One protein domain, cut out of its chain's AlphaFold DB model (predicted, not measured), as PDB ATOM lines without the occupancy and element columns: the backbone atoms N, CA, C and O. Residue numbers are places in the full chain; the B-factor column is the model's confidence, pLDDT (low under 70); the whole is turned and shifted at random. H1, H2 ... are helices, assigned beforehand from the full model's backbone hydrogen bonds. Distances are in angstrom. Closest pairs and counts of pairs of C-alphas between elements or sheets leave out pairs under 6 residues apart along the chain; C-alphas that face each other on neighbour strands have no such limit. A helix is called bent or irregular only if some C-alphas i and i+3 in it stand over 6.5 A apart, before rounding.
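What this domain is: This is residues 4 to 112 of the 248 residues of an uncharacterized protein of Planctomycetes bacterium (UniProt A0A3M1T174). One long helix, H4, runs lengthwise through the domain, with a cluster of three helices, H5, H6 and H7, towards one end and a looser arm of H1, H2 and H3 towards the other. In the cluster H6 crosses H4, and H5 and H7 pack on H6; in the arm the last residues of H1 meet H4, and residues 25 to 30 stick out. The printed part has 109 residues with seven named helices, H1 to H7 in order along the chain, and no named strand; the class is all helix. It is compact, with a radius of gyration of the C-alphas of 14.7 A, yet elongated, with spans of 46 by 29 by 25 A.

Where its parts are: Find C-alpha 4 at (483.365, 366.538, 389.772); from there H1 runs to residue 15, 16.8 A away. Next come H2, residues 19 to 24, and H3, residues 28 to 34. H3 is irregular, but only just: C-alphas 29 and 32 are 6.7 A apart. Look for C-alpha 39 at (463.961, 355.521, 386.248), where H4 begins; it runs 26.8 A to residue 58. H5, residues 63 to 72, covers 14.3 A, and H6, residues 76 to 84, covers 12.1 A. H7, residues 100 to 110, spans 15.2 A and ends at C-alpha 110, (479.465, 334.084, 390.595).

How they stand to each other: Start at the hub, H6, which touches H4, H5 and H7. It is about perpendicular to H4, at 87 degrees, and touches residues 46 to 54 alone of it; the closest C-alphas, of Ala 50 and Ala 80, are 5.2 A apart. H5 touches H6 at 74 degrees, about perpendicular, closest at the C-alphas of Glu 70 and Pro 76, 5.1 A. H7 touches H6 at 75 degrees, also about perpendicular, closest at the C-alphas of Leu 83 and Ala 105, 5.4 A. With residues 13 to 15 alone H1 touches H4, about perpendicular at 79 degrees; the closest C-alphas, of Thr 14 and His 46, are 5.3 A apart. H1 and H2 touch only at the corner, and only just, with 3 pairs of C-alphas within 8 A, the closest those of Leu 13 and Asp 19, 6.4 A. H2 touches H3 at a steep tilt of 47 degrees, opposite ways, closest at the C-alphas of Glu 24 and Arg 31, 5.2 A. H3 and H4 are apart. The helix packing is mostly crossed, with 0 of 5 touching pairs at a shallow tilt. Every O i to N i+4 pair is within hydrogen-bond range in H1, H2, H4, H5, H6 and H7; in H3 it is 1 of 3, beside 2 of 4 O i to N i+3 pairs.

The domain as a whole: The two C-alphas farthest apart, of Glu 29 and Ala 64, are 46.6 A apart. The printed part has no cut. The link from H6 to H7, residues 85 to 99, is long; the other links are tight. The mean pLDDT of the printed part is 83.1, and residues 24 to 32 and 90 to 95 are under 70.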
ATOM      1  N   ASP A   4     482.687 367.833 389.924       76.94
ATOM      2  CA  ASP A   4     483.365 366.538 389.772       76.94
ATOM      3  C   ASP A   4     482.666 365.417 390.551       76.94
ATOM      4  O   ASP A   4     482.668 364.256 390.146       76.94
ATOM      5  N   GLU A   5     482.053 365.739 391.691       72.38
ATOM      6  CA  GLU A   5     481.187 364.798 392.405       72.38
ATOM      7  C   GLU A   5     479.908 364.521 391.611       72.38
ATOM      8  O   GLU A   5     479.544 363.362 391.448       72.38
ATOM      9  N   GLN A   6     479.273 365.551 391.046       70.12
ATOM     10  CA  GLN A   6     478.077 365.387 390.211       70.12
ATOM     11  C   GLN A   6     478.342 364.512 388.980       70.12
ATOM     12  O   GLN A   6     477.549 363.621 388.683       70.12
ATOM     13  N   LEU A   7     479.460 364.728 388.282       76.38
ATOM     14  CA  LEU A   7     479.832 363.937 387.106       76.38
ATOM     15  C   LEU A   7     480.085 362.467 387.458       76.38
ATOM     16  O   LEU A   7     479.579 361.590 386.760       76.38
ATOM     17  N   ARG A   8     480.776 362.192 388.574       75.50
ATOM     18  CA  ARG A   8     480.976 360.821 389.071       75.50
ATOM     19  C   ARG A   8     479.659 360.132 389.414       75.50
ATOM     20  O   ARG A   8     479.492 358.955 389.113       75.50
ATOM     21  N   TRP A   9     478.709 360.857 389.999       75.25
ATOM     22  CA  TRP A   9     477.387 360.308 390.295       75.25
ATOM     23  C   TRP A   9     476.569 360.013 389.041       75.25
ATOM     24  O   TRP A   9     475.939 358.962 388.970       75.25
ATOM     25  N   ILE A  10     476.606 360.891 388.036       76.31
ATOM     26  CA  ILE A  10     475.947 360.645 386.745       76.31
ATOM     27  C   ILE A  10     476.543 359.401 386.080       76.31
ATOM     28  O   ILE A  10     475.806 358.511 385.663       76.31
ATOM     29  N   GLU A  11     477.871 359.309 386.025       78.00
ATOM     30  CA  GLU A  11     478.579 358.163 385.456       78.00
ATOM     31  C   GLU A  11     478.210 356.865 386.185       78.00
ATOM     32  O   GLU A  11     477.805 355.888 385.549       78.00
ATOM     33  N   ARG A  12     478.229 356.884 387.522       78.69
ATOM     34  CA  ARG A  12     477.810 355.757 388.357       78.69
ATOM     35  C   ARG A  12     476.362 355.352 388.086       78.69
ATOM     36  O   ARG A  12     476.118 354.181 387.834       78.69
ATOM     37  N   LEU A  13     475.417 356.290 388.056       79.19
ATOM     38  CA  LEU A  13     473.992 356.005 387.840       79.19
ATOM     39  C   LEU A  13     473.675 355.481 386.435       79.19
ATOM     40  O   LEU A  13     472.797 354.633 386.278       79.19
ATOM     41  N   THR A  14     474.391 355.945 385.407       79.44
ATOM     42  CA  THR A  14     474.247 355.392 384.046       79.44
ATOM     43  C   THR A  14     474.731 353.943 383.942       79.44
ATOM     44  O   THR A  14     474.232 353.180 383.113       79.44
ATOM     45  N   ARG A  15     475.661 353.530 384.812       77.38
ATOM     46  CA  ARG A  15     476.195 352.160 384.878       77.38
ATOM     47  C   ARG A  15     475.450 351.266 385.857       77.38
ATOM     48  O   ARG A  15     475.261 350.097 385.572       77.38
ATOM     49  N   ARG A  16     475.019 351.815 386.986       81.00
ATOM     50  CA  ARG A  16     474.359 351.113 388.085       81.00
ATOM     51  C   ARG A  16     473.074 351.849 388.439       81.00
ATOM     52  O   ARG A  16     473.017 352.568 389.433       81.00
ATOM     53  N   PRO A  17     472.020 351.698 387.621       81.62
ATOM     54  CA  PRO A  17     470.753 352.378 387.867       81.62
ATOM     55  C   PRO A  17     470.085 351.950 389.184       81.62
ATOM     56  O   PRO A  17     469.249 352.690 389.697       81.62
ATOM     57  N   ALA A  18     470.445 350.785 389.738       80.56
ATOM     58  CA  ALA A  18     469.970 350.320 391.044       80.56
ATOM     59  C   ALA A  18     470.437 351.219 392.207       80.56
ATOM     60  O   ALA A  18     469.695 351.395 393.172       80.56
ATOM     61  N   ASP A  19     471.597 351.871 392.070       81.62
ATOM     62  CA  ASP A  19     472.174 352.756 393.090       81.62
ATOM     63  C   ASP A  19     471.355 354.044 393.285       81.62
ATOM     64  O   ASP A  19     471.570 354.780 394.248       81.62
ATOM     65  N   LEU A  20     470.395 354.332 392.394       80.00
ATOM     66  CA  LEU A  20     469.475 355.461 392.546       80.00
ATOM     67  C   LEU A  20     468.692 355.371 393.862       80.00
ATOM     68  O   LEU A  20     468.543 356.382 394.542       80.00
ATOM     69  N   ALA A  21     468.261 354.167 394.248       74.94
ATOM     70  CA  ALA A  21     467.547 353.953 395.504       74.94
ATOM     71  C   ALA A  21     468.446 354.209 396.726       74.94
ATOM     72  O   ALA A  21     468.015 354.836 397.687       74.94
ATOM     73  N   GLU A  22     469.715 353.789 396.670       73.38
ATOM     74  CA  GLU A  22     470.688 354.059 397.738       73.38
ATOM     75  C   GLU A  22     470.957 355.563 397.890       73.38
ATOM     76  O   GLU A  22     471.143 356.069 398.994       73.38
ATOM     77  N   LEU A  23     470.957 356.298 396.777       71.12
ATOM     78  CA  LEU A  23     471.193 357.739 396.752       71.12
ATOM     79  C   LEU A  23     470.026 358.561 397.302       71.12
ATOM     80  O   LEU A  23     470.259 359.578 397.960       71.12
ATOM     81  N   GLU A  24     468.787 358.127 397.074       69.56
ATOM     82  CA  GLU A  24     467.587 358.779 397.617       69.56
ATOM     83  C   GLU A  24     467.556 358.786 399.159       69.56
ATOM     84  O   GLU A  24     466.946 359.678 399.762       69.56
ATOM     85  N   ASP A  25     468.262 357.843 399.790       67.62
ATOM     86  CA  ASP A  25     468.351 357.693 401.244       67.62
ATOM     87  C   ASP A  25     469.505 358.492 401.890       67.62
ATOM     88  O   ASP A  25     469.487 358.719 403.103       67.62
ATOM     89  N   LEU A  26     470.492 358.970 401.117       63.38
ATOM     90  CA  LEU A  26     471.734 359.556 401.654       63.38
ATOM     91  C   LEU A  26     471.678 361.070 401.956       63.38
ATOM     92  O   LEU A  26     472.440 361.529 402.810       63.38
ATOM     93  N   ALA A  27     470.799 361.860 401.321       61.75
ATOM     94  CA  ALA A  27     470.678 363.300 401.613       61.75
ATOM     95  C   ALA A  27     469.281 363.891 401.283       61.75
ATOM     96  O   ALA A  27     468.882 363.920 400.117       61.75
ATOM     97  N   PRO A  28     468.545 364.463 402.267       65.12
ATOM     98  CA  PRO A  28     467.207 365.039 402.049       65.12
ATOM     99  C   PRO A  28     467.158 366.201 401.045       65.12
ATOM    100  O   PRO A  28     466.118 366.461 400.440       65.12
ATOM    101  N   GLU A  29     468.268 366.922 400.898       67.12
ATOM    102  CA  GLU A  29     468.387 368.110 400.046       67.12
ATOM    103  C   GLU A  29     468.560 367.738 398.564       67.12
ATOM    104  O   GLU A  29     468.014 368.422 397.695       67.12
ATOM    105  N   ASP A  30     469.219 366.607 398.282       65.88
ATOM    106  CA  ASP A  30     469.456 366.087 396.929       65.88
ATOM    107  C   ASP A  30     468.312 365.183 396.432       65.88
ATOM    108  O   ASP A  30     468.099 365.045 395.226       65.88
ATOM    109  N   ARG A  31     467.499 364.643 397.353       67.56
ATOM    110  CA  ARG A  31     466.343 363.779 397.058       67.56
ATOM    111  C   ARG A  31     465.387 364.375 396.023       67.56
ATOM    112  O   ARG A  31     464.984 363.687 395.096       67.56
ATOM    113  N   ARG A  32     465.079 365.674 396.117       69.69
ATOM    114  CA  ARG A  32     464.188 366.353 395.154       69.69
ATOM    115  C   ARG A  32     464.730 366.364 393.730       69.69
ATOM    116  O   ARG A  32     463.941 366.432 392.798       69.69
ATOM    117  N   VAL A  33     466.051 366.369 393.556       72.69
ATOM    118  CA  VAL A  33     466.687 366.320 392.234       72.69
ATOM    119  C   VAL A  33     466.665 364.887 391.711       72.69
ATOM    120  O   VAL A  33     466.314 364.675 390.553       72.69
ATOM    121  N   LEU A  34     466.959 363.909 392.567       72.56
ATOM    122  CA  LEU A  34     466.901 362.487 392.219       72.56
ATOM    123  C   LEU A  34     465.482 362.042 391.833       72.56
ATOM    124  O   LEU A  34     465.322 361.367 390.824       72.56
ATOM    125  N   GLU A  35     464.450 362.548 392.516       74.56
ATOM    126  CA  GLU A  35     463.032 362.317 392.187       74.56
ATOM    127  C   GLU A  35     462.629 362.842 390.789       74.56
ATOM    128  O   GLU A  35     461.591 362.446 390.257       74.56
ATOM    129  N   THR A  36     463.425 363.725 390.164       80.62
ATOM    130  CA  THR A  36     463.187 364.164 388.771       80.62
ATOM    131  C   THR A  36     463.757 363.210 387.724       80.62
ATOM    132  O   THR A  36     463.454 363.356 386.536       80.62
ATOM    133  N   ILE A  37     464.588 362.250 388.134       81.75
ATOM    134  CA  ILE A  37     465.175 361.260 387.237       81.75
ATOM    135  C   ILE A  37     464.097 360.237 386.891       81.75
ATOM    136  O   ILE A  37     463.587 359.540 387.758       81.75
ATOM    137  N   ASP A  38     463.778 360.123 385.603       86.56
ATOM    138  CA  ASP A  38     462.919 359.061 385.080       86.56
ATOM    139  C   ASP A  38     463.664 357.709 385.161       86.56
ATOM    140  O   ASP A  38     464.629 357.499 384.407       86.56
ATOM    141  N   PRO A  39     463.246 356.777 386.043       84.25
ATOM    142  CA  PRO A  39     463.961 355.521 386.248       84.25
ATOM    143  C   PRO A  39     463.894 354.600 385.029       84.25
ATOM    144  O   PRO A  39     464.835 353.851 384.764       84.25
ATOM    145  N   ASP A  40     462.803 354.652 384.263       87.94
ATOM    146  CA  ASP A  40     462.642 353.829 383.069       87.94
ATOM    147  C   ASP A  40     463.577 354.319 381.963       87.94
ATOM    148  O   ASP A  40     464.240 353.518 381.294       87.94
ATOM    149  N   ARG A  41     463.719 355.642 381.826       87.69
ATOM    150  CA  ARG A  41     464.695 356.239 380.913       87.69
ATOM    151  C   ARG A  41     466.131 355.936 381.332       87.69
ATOM    152  O   ARG A  41     466.943 355.607 380.467       87.69
ATOM    153  N   LEU A  42     466.447 356.000 382.626       88.06
ATOM    154  CA  LEU A  42     467.776 355.653 383.135       88.06
ATOM    155  C   LEU A  42     468.118 354.183 382.838       88.06
ATOM    156  O   LEU A  42     469.185 353.898 382.294       88.06
ATOM    157  N   ARG A  43     467.182 353.255 383.087       89.19
ATOM    158  CA  ARG A  43     467.344 351.830 382.742       89.19
ATOM    159  C   ARG A  43     467.510 351.605 381.235       89.19
ATOM    160  O   ARG A  43     468.303 350.756 380.831       89.19
ATOM    161  N   ALA A  44     466.802 352.357 380.391       89.50
ATOM    162  CA  ALA A  44     466.942 352.263 378.935       89.50
ATOM    163  C   ALA A  44     468.322 352.738 378.437       89.50
ATOM    164  O   ALA A  44     468.930 352.081 377.583       89.50
ATOM    165  N   VAL A  45     468.831 353.848 378.990       89.75
ATOM    166  CA  VAL A  45     470.187 354.352 378.710       89.75
ATOM    167  C   VAL A  45     471.229 353.321 379.134       89.75
ATOM    168  O   VAL A  45     472.063 352.936 378.315       89.75
ATOM    169  N   HIS A  46     471.117 352.812 380.361       90.25
ATOM    170  CA  HIS A  46     471.998 351.776 380.886       90.25
ATOM    171  C   HIS A  46     472.049 350.541 379.974       90.25
ATOM    172  O   HIS A  46     473.127 350.140 379.549       90.25
ATOM    173  N   ARG A  47     470.895 349.974 379.592       91.38
ATOM    174  CA  ARG A  47     470.839 348.787 378.713       91.38
ATOM    175  C   ARG A  47     471.535 349.014 377.374       91.38
ATOM    176  O   ARG A  47     472.235 348.134 376.884       91.38
ATOM    177  N   THR A  48     471.350 350.194 376.785       90.69
ATOM    178  CA  THR A  48     471.972 350.537 375.501       90.69
ATOM    179  C   THR A  48     473.485 350.676 375.649       90.69
ATOM    180  O   THR A  48     474.234 350.123 374.847       90.69
ATOM    181  N   GLN A  49     473.949 351.367 376.694       88.44
ATOM    182  CA  GLN A  49     475.373 351.491 376.998       88.44
ATOM    183  C   GLN A  49     476.012 350.129 377.290       88.44
ATOM    184  O   GLN A  49     477.118 349.859 376.823       88.44
ATOM    185  N   ALA A  50     475.311 349.268 378.024       91.06
ATOM    186  CA  ALA A  50     475.786 347.941 378.363       91.06
ATOM    187  C   ALA A  50     475.987 347.084 377.109       91.06
ATOM    188  O   ALA A  50     477.078 346.563 376.898       91.06
ATOM    189  N   LEU A  51     474.989 347.027 376.221       94.06
ATOM    190  CA  LEU A  51     475.106 346.322 374.941       94.06
ATOM    191  C   LEU A  51     476.279 346.848 374.106       94.06
ATOM    192  O   LEU A  51     477.095 346.061 373.642       94.06
ATOM    193  N   LEU A  52     476.411 348.171 373.960       90.19
ATOM    194  CA  LEU A  52     477.524 348.768 373.210       90.19
ATOM    195  C   LEU A  52     478.890 348.429 373.818       90.19
ATOM    196  O   LEU A  52     479.848 348.211 373.080       90.19
ATOM    197  N   THR A  53     478.974 348.375 375.148       87.25
ATOM    198  CA  THR A  53     480.198 348.000 375.863       87.25
ATOM    199  C   THR A  53     480.561 346.551 375.570       87.25
ATOM    200  O   THR A  53     481.676 346.288 375.126       87.25
ATOM    201  N   VAL A  54     479.615 345.624 375.746       91.69
ATOM    202  CA  VAL A  54     479.847 344.198 375.492       91.69
ATOM    203  C   VAL A  54     480.228 343.961 374.031       91.69
ATOM    204  O   VAL A  54     481.234 343.304 373.771       91.69
ATOM    205  N   GLU A  55     479.478 344.521 373.080       92.19
ATOM    206  CA  GLU A  55     479.728 344.327 371.647       92.19
ATOM    207  C   GLU A  55     481.091 344.857 371.210       92.19
ATOM    208  O   GLU A  55     481.805 344.201 370.454       92.19
ATOM    209  N   ARG A  56     481.479 346.037 371.701       87.69
ATOM    210  CA  ARG A  56     482.747 346.655 371.314       87.69
ATOM    211  C   ARG A  56     483.946 345.986 371.978       87.69
ATOM    212  O   ARG A  56     484.982 345.852 371.332       87.69
ATOM    213  N   TRP A  57     483.818 345.603 373.247       86.81
ATOM    214  CA  TRP A  57     484.971 345.233 374.068       86.81
ATOM    215  C   TRP A  57     485.081 343.757 374.354       86.81
ATOM    216  O   TRP A  57     486.199 343.260 374.404       86.81
ATOM    217  N   TRP A  58     483.986 343.038 374.557       91.94
ATOM    218  CA  TRP A  58     484.056 341.684 375.105       91.94
ATOM    219  C   TRP A  58     483.622 340.619 374.107       91.94
ATOM    220  O   TRP A  58     484.208 339.546 374.104       91.94
ATOM    221  N   ARG A  59     482.696 340.925 373.191       94.38
ATOM    222  CA  ARG A  59     482.118 339.959 372.241       94.38
ATOM    223  C   ARG A  59     483.149 339.169 371.447       94.38
ATOM    224  O   ARG A  59     483.031 337.959 371.325       94.38
ATOM    225  N   ALA A  60     484.149 339.859 370.907       92.62
ATOM    226  CA  ALA A  60     485.189 339.232 370.096       92.62
ATOM    227  C   ALA A  60     486.230 338.464 370.928       92.62
ATOM    228  O   ALA A  60     486.939 337.628 370.379       92.62
ATOM    229  N   ARG A  61     486.347 338.768 372.227       92.56
ATOM    230  CA  ARG A  61     487.357 338.186 373.124       92.56
ATOM    231  C   ARG A  61     486.823 337.012 373.935       92.56
ATOM    232  O   ARG A  61     487.558 336.059 374.145       92.56
ATOM    233  N   PHE A  62     485.561 337.095 374.346       95.19
ATOM    234  CA  PHE A  62     484.896 336.136 375.226       95.19
ATOM    235  C   PHE A  62     483.558 335.634 374.643       95.19
ATOM    236  O   PHE A  62     482.509 335.769 375.288       95.19
ATOM    237  N   PRO A  63     483.524 335.174 373.376       95.69
ATOM    238  CA  PRO A  63     482.273 334.888 372.682       95.69
ATOM    239  C   PRO A  63     481.450 333.779 373.347       95.69
ATOM    240  O   PRO A  63     480.236 333.944 373.493       95.69
ATOM    241  N   ALA A  64     482.070 332.669 373.752       96.12
ATOM    242  CA  ALA A  64     481.358 331.523 374.300       96.12
ATOM    243  C   ALA A  64     480.948 331.752 375.760       96.12
ATOM    244  O   ALA A  64     479.822 331.403 376.133       96.12
ATOM    245  N   VAL A  65     481.782 332.426 376.569       96.75
ATOM    246  CA  VAL A  65     481.366 332.868 377.912       96.75
ATOM    247  C   VAL A  65     480.151 333.786 377.807       96.75
ATOM    248  O   VAL A  65     479.148 333.559 378.482       96.75
ATOM    249  N   LEU A  66     480.182 334.786 376.919       95.81
ATOM    250  CA  LEU A  66     479.047 335.690 376.744       95.81
ATOM    251  C   LEU A  66     477.795 334.962 376.251       95.81
ATOM    252  O   LEU A  66     476.733 335.160 376.831       95.81
ATOM    253  N   ALA A  67     477.900 334.093 375.244       95.19
ATOM    254  CA  ALA A  67     476.760 333.308 374.763       95.19
ATOM    255  C   ALA A  67     476.126 332.464 375.887       95.19
ATOM    256  O   ALA A  67     474.901 332.359 375.978       95.19
ATOM    257  N   THR A  68     476.953 331.922 376.783       94.81
ATOM    258  CA  THR A  68     476.492 331.179 377.963       94.81
ATOM    259  C   THR A  68     475.713 332.076 378.920       94.81
ATOM    260  O   THR A  68     474.602 331.738 379.324       94.81
ATOM    261  N   LEU A  69     476.250 333.253 379.249       94.75
ATOM    262  CA  LEU A  69     475.573 334.218 380.123       94.75
ATOM    263  C   LEU A  69     474.246 334.697 379.526       94.75
ATOM    264  O   LEU A  69     473.254 334.836 380.237       94.75
ATOM    265  N   GLU A  70     474.201 334.921 378.217       95.00
ATOM    266  CA  GLU A  70     472.983 335.323 377.513       95.00
ATOM    267  C   GLU A  70     471.905 334.253 377.574       95.00
ATOM    268  O   GLU A  70     470.733 334.579 377.770       95.00
ATOM    269  N   HIS A  71     472.292 332.985 377.451       92.62
ATOM    270  CA  HIS A  71     471.372 331.876 377.639       92.62
ATOM    271  C   HIS A  71     470.839 331.831 379.078       92.62
ATOM    272  O   HIS A  71     469.624 331.791 379.279       92.62
ATOM    273  N   LEU A  72     471.730 331.919 380.073       91.38
ATOM    274  CA  LEU A  72     471.379 331.874 381.498       91.38
ATOM    275  C   LEU A  72     470.431 333.004 381.916       91.38
ATOM    276  O   LEU A  72     469.497 332.782 382.684       91.38
ATOM    277  N   TYR A  73     470.656 334.211 381.400       92.00
ATOM    278  CA  TYR A  73     469.876 335.395 381.759       92.00
ATOM    279  C   TYR A  73     468.704 335.687 380.812       92.00
ATOM    280  O   TYR A  73     468.020 336.698 380.966       92.00
ATOM    281  N   GLY A  74     468.439 334.813 379.836       91.88
ATOM    282  CA  GLY A  74     467.309 334.954 378.916       91.88
ATOM    283  C   GLY A  74     467.487 336.031 377.838       91.88
ATOM    284  O   GLY A  74     466.511 336.396 377.177       91.88
ATOM    285  N   GLY A  75     468.709 336.529 377.632       94.81
ATOM    286  CA  GLY A  75     469.077 337.301 376.448       94.81
ATOM    287  C   GLY A  75     470.247 338.288 376.617       94.81
ATOM    288  O   GLY A  75     470.688 338.568 377.735       94.81
ATOM    289  N   PRO A  76     470.702 338.895 375.498       96.06
ATOM    290  CA  PRO A  76     471.848 339.814 375.452       96.06
ATOM    291  C   PRO A  76     471.739 341.031 376.364       96.06
ATOM    292  O   PRO A  76     472.695 341.399 377.040       96.06
ATOM    293  N   ALA A  77     470.566 341.666 376.403       94.38
ATOM    294  CA  ALA A  77     470.386 342.910 377.147       94.38
ATOM    295  C   ALA A  77     470.518 342.719 378.665       94.38
ATOM    296  O   ALA A  77     471.072 343.586 379.336       94.38
ATOM    297  N   GLU A  78     470.023 341.599 379.197       94.19
ATOM    298  CA  GLU A  78     470.083 341.303 380.632       94.19
ATOM    299  C   GLU A  78     471.497 340.882 381.046       94.19
ATOM    300  O   GLU A  78     472.038 341.428 382.006       94.19
ATOM    301  N   ALA A  79     472.139 339.994 380.276       94.31
ATOM    302  CA  ALA A  79     473.526 339.601 380.518       94.31
ATOM    303  C   ALA A  79     474.477 340.810 380.480       94.31
ATOM    304  O   ALA A  79     475.270 341.010 381.400       94.31
ATOM    305  N   ALA A  80     474.348 341.667 379.460       94.06
ATOM    306  CA  ALA A  80     475.147 342.881 379.343       94.06
ATOM    307  C   ALA A  80     474.924 343.836 380.522       94.06
ATOM    308  O   ALA A  80     475.886 344.353 381.088       94.06
ATOM    309  N   SER A  81     473.660 344.057 380.898       92.56
ATOM    310  CA  SER A  81     473.288 344.926 382.017       92.56
ATOM    311  C   SER A  81     473.929 344.458 383.325       92.56
ATOM    312  O   SER A  81     474.517 345.270 384.040       92.56
ATOM    313  N   ARG A  82     473.898 343.151 383.603       90.94
ATOM    314  CA  ARG A  82     474.507 342.548 384.798       90.94
ATOM    315  C   ARG A  82     476.023 342.707 384.835       90.94
ATOM    316  O   ARG A  82     476.552 343.157 385.845       90.94
ATOM    317  N   LEU A  83     476.705 342.413 383.729       90.50
ATOM    318  CA  LEU A  83     478.162 342.543 383.633       90.50
ATOM    319  C   LEU A  83     478.627 343.990 383.836       90.50
ATOM    320  O   LEU A  83     479.535 344.254 384.614       90.50
ATOM    321  N   VAL A  84     477.981 344.947 383.166       89.00
ATOM    322  CA  VAL A  84     478.354 346.372 383.225       89.00
ATOM    323  C   VAL A  84     477.948 347.035 384.547       89.00
ATOM    324  O   VAL A  84     478.485 348.084 384.898       89.00
ATOM    325  N   SER A  85     477.033 346.422 385.300       87.38
ATOM    326  CA  SER A  85     476.661 346.881 386.642       87.38
ATOM    327  C   SER A  85     477.632 346.421 387.738       87.38
ATOM    328  O   SER A  85     477.513 346.886 388.871       87.38
ATOM    329  N   SER A  86     478.576 345.518 387.442       85.56
ATOM    330  CA  SER A  86     479.558 345.063 388.433       85.56
ATOM    331  C   SER A  86     480.441 346.228 388.914       85.56
ATOM    332  O   SER A  86     480.877 347.049 388.105       85.56
ATOM    333  N   PRO A  87     480.777 346.296 390.216       78.31
ATOM    334  CA  PRO A  87     481.772 347.237 390.736       78.31
ATOM    335  C   PRO A  87     483.169 347.086 390.113       78.31
ATOM    336  O   PRO A  87     483.917 348.062 390.062       78.31
ATOM    337  N   ALA A  88     483.529 345.902 389.602       77.06
ATOM    338  CA  ALA A  88     484.757 345.717 388.825       77.06
ATOM    339  C   ALA A  88     484.784 346.618 387.574       77.06
ATOM    340  O   ALA A  88     485.851 347.009 387.094       77.06
ATOM    341  N   PHE A  89     483.609 347.027 387.086       74.56
ATOM    342  CA  PHE A  89     483.417 347.957 385.980       74.56
ATOM    343  C   PHE A  89     483.429 349.441 386.428       74.56
ATOM    344  O   PHE A  89     482.577 350.237 386.037       74.56
ATOM    345  N   GLU A  90     484.403 349.858 387.249       61.25
ATOM    346  CA  GLU A  90     484.550 351.273 387.658       61.25
ATOM    347  C   GLU A  90     485.903 351.926 387.321       61.25
ATOM    348  O   GLU A  90     486.001 353.150 387.385       61.25
ATOM    349  N   ALA A  91     486.930 351.177 386.899       52.44
ATOM    350  CA  ALA A  91     488.305 351.707 386.835       52.44
ATOM    351  C   ALA A  91     489.076 351.505 385.513       52.44
ATOM    352  O   ALA A  91     490.284 351.736 385.476       52.44
ATOM    353  N   ALA A  92     488.433 351.133 384.405       53.53
ATOM    354  CA  ALA A  92     489.133 350.975 383.126       53.53
ATOM    355  C   ALA A  92     489.209 352.312 382.364       53.53
ATOM    356  O   ALA A  92     488.459 352.543 381.413       53.53
ATOM    357  N   GLN A  93     490.082 353.232 382.790       46.53
ATOM    358  CA  GLN A  93     490.436 354.384 381.952       46.53
ATOM    359  C   GLN A  93     491.057 353.864 380.646       46.53
ATOM    360  O   GLN A  93     492.222 353.486 380.623       46.53
ATOM    361  N   GLY A  94     490.253 353.823 379.581       56.19
ATOM    362  CA  GLY A  94     490.630 353.244 378.289       56.19
ATOM    363  C   GLY A  94     490.166 351.798 378.118       56.19
ATOM    364  O   GLY A  94     490.976 350.922 377.884       56.19
ATOM    365  N   GLU A  95     488.866 351.540 378.272       61.66
ATOM    366  CA  GLU A  95     488.174 350.402 377.649       61.66
ATOM    367  C   GLU A  95     488.863 349.017 377.772       61.66
ATOM    368  O   GLU A  95     489.405 348.487 376.813       61.66
ATOM    369  N   ASP A  96     488.809 348.435 378.977       76.25
ATOM    370  CA  ASP A  96     489.164 347.053 379.371       76.25
ATOM    371  C   ASP A  96     490.157 346.277 378.476       76.25
ATOM    372  O   ASP A  96     489.895 345.139 378.084       76.25
ATOM    373  N   GLU A  97     491.307 346.858 378.135       78.06
ATOM    374  CA  GLU A  97     492.288 346.248 377.221       78.06
ATOM    375  C   GLU A  97     492.874 344.924 377.737       78.06
ATOM    376  O   GLU A  97     493.319 344.086 376.950       78.06
ATOM    377  N   THR A  98     492.887 344.734 379.058       81.50
ATOM    378  CA  THR A  98     493.416 343.538 379.726       81.50
ATOM    379  C   THR A  98     492.342 342.498 380.036       81.50
ATOM    380  O   THR A  98     492.687 341.424 380.513       81.50
ATOM    381  N   GLY A  99     491.059 342.786 379.786       85.31
ATOM    382  CA  GLY A  99     489.950 341.879 380.110       85.31
ATOM    383  C   GLY A  99     489.643 341.776 381.610       85.31
ATOM    384  O   GLY A  99     488.787 340.985 382.006       85.31
ATOM    385  N   ALA A 100     490.329 342.553 382.452       87.88
ATOM    386  CA  ALA A 100     490.185 342.523 383.901       87.88
ATOM    387  C   ALA A 100     488.787 342.941 384.362       87.88
ATOM    388  O   ALA A 100     488.257 342.352 385.304       87.88
ATOM    389  N   ALA A 101     488.161 343.910 383.685       87.62
ATOM    390  CA  ALA A 101     486.813 344.339 384.041       87.62
ATOM    391  C   ALA A 101     485.787 343.240 383.734       87.62
ATOM    392  O   ALA A 101     484.935 342.961 384.574       87.62
ATOM    393  N   PHE A 102     485.892 342.575 382.577       91.25
ATOM    394  CA  PHE A 102     485.020 341.445 382.244       91.25
ATOM    395  C   PHE A 102     485.179 340.274 383.218       91.25
ATOM    396  O   PHE A 102     484.196 339.767 383.757       91.25
ATOM    397  N   VAL A 103     486.424 339.861 383.469       91.88
ATOM    398  CA  VAL A 103     486.727 338.741 384.365       91.88
ATOM    399  C   VAL A 103     486.273 339.054 385.791       91.88
ATOM    400  O   VAL A 103     485.626 338.225 386.430       91.88
ATOM    401  N   GLY A 104     486.568 340.260 386.285       90.56
ATOM    402  CA  GLY A 104     486.111 340.730 387.590       90.56
ATOM    403  C   GLY A 104     484.587 340.731 387.699       90.56
ATOM    404  O   GLY A 104     484.053 340.218 388.679       90.56
ATOM    405  N   ALA A 105     483.890 341.199 386.659       90.31
ATOM    406  CA  ALA A 105     482.435 341.165 386.616       90.31
ATOM    407  C   ALA A 105     481.879 339.740 386.692       90.31
ATOM    408  O   ALA A 105     480.906 339.513 387.408       90.31
ATOM    409  N   LEU A 106     482.495 338.763 386.016       93.19
ATOM    410  CA  LEU A 106     482.050 337.375 386.131       93.19
ATOM    411  C   LEU A 106     482.299 336.797 387.531       93.19
ATOM    412  O   LEU A 106     481.439 336.092 388.058       93.19
ATOM    413  N   PHE A 107     483.436 337.117 388.157       91.75
ATOM    414  CA  PHE A 107     483.691 336.719 389.542       91.75
ATOM    415  C   PHE A 107     482.649 337.305 390.501       91.75
ATOM    416  O   PHE A 107     482.101 336.560 391.313       91.75
ATOM    417  N   ASP A 108     482.324 338.593 390.372       89.81
ATOM    418  CA  ASP A 108     481.285 339.238 391.180       89.81
ATOM    419  C   ASP A 108     479.917 338.573 390.972       89.81
ATOM    420  O   ASP A 108     479.213 338.293 391.941       89.81
ATOM    421  N   LEU A 109     479.553 338.259 389.721       90.38
ATOM    422  CA  LEU A 109     478.306 337.553 389.410       90.38
ATOM    423  C   LEU A 109     478.266 336.149 390.015       90.38
ATOM    424  O   LEU A 109     477.220 335.726 390.500       90.38
ATOM    425  N   SER A 110     479.387 335.429 390.015       90.62
ATOM    426  CA  SER A 110     479.465 334.084 390.595       90.62
ATOM    427  C   SER A 110     479.427 334.061 392.123       90.62
ATOM    428  O   SER A 110     479.142 333.022 392.714       90.62
ATOM    429  N   ALA A 111     479.711 335.198 392.765       89.12
ATOM    430  CA  ALA A 111     479.601 335.350 394.209       89.12
ATOM    431  C   ALA A 111     478.145 335.558 394.672       89.12
ATOM    432  O   ALA A 111     477.872 335.478 395.873       89.12
ATOM    433  N   ASP A 112     477.213 335.813 393.746       87.19
ATOM    434  CA  ASP A 112     475.779 335.883 394.028       87.19
ATOM    435  C   ASP A 112     475.267 334.505 394.512       87.19
ATOM    436  O   ASP A 112     475.460 333.504 393.817       87.19
TER     437      ASP A 112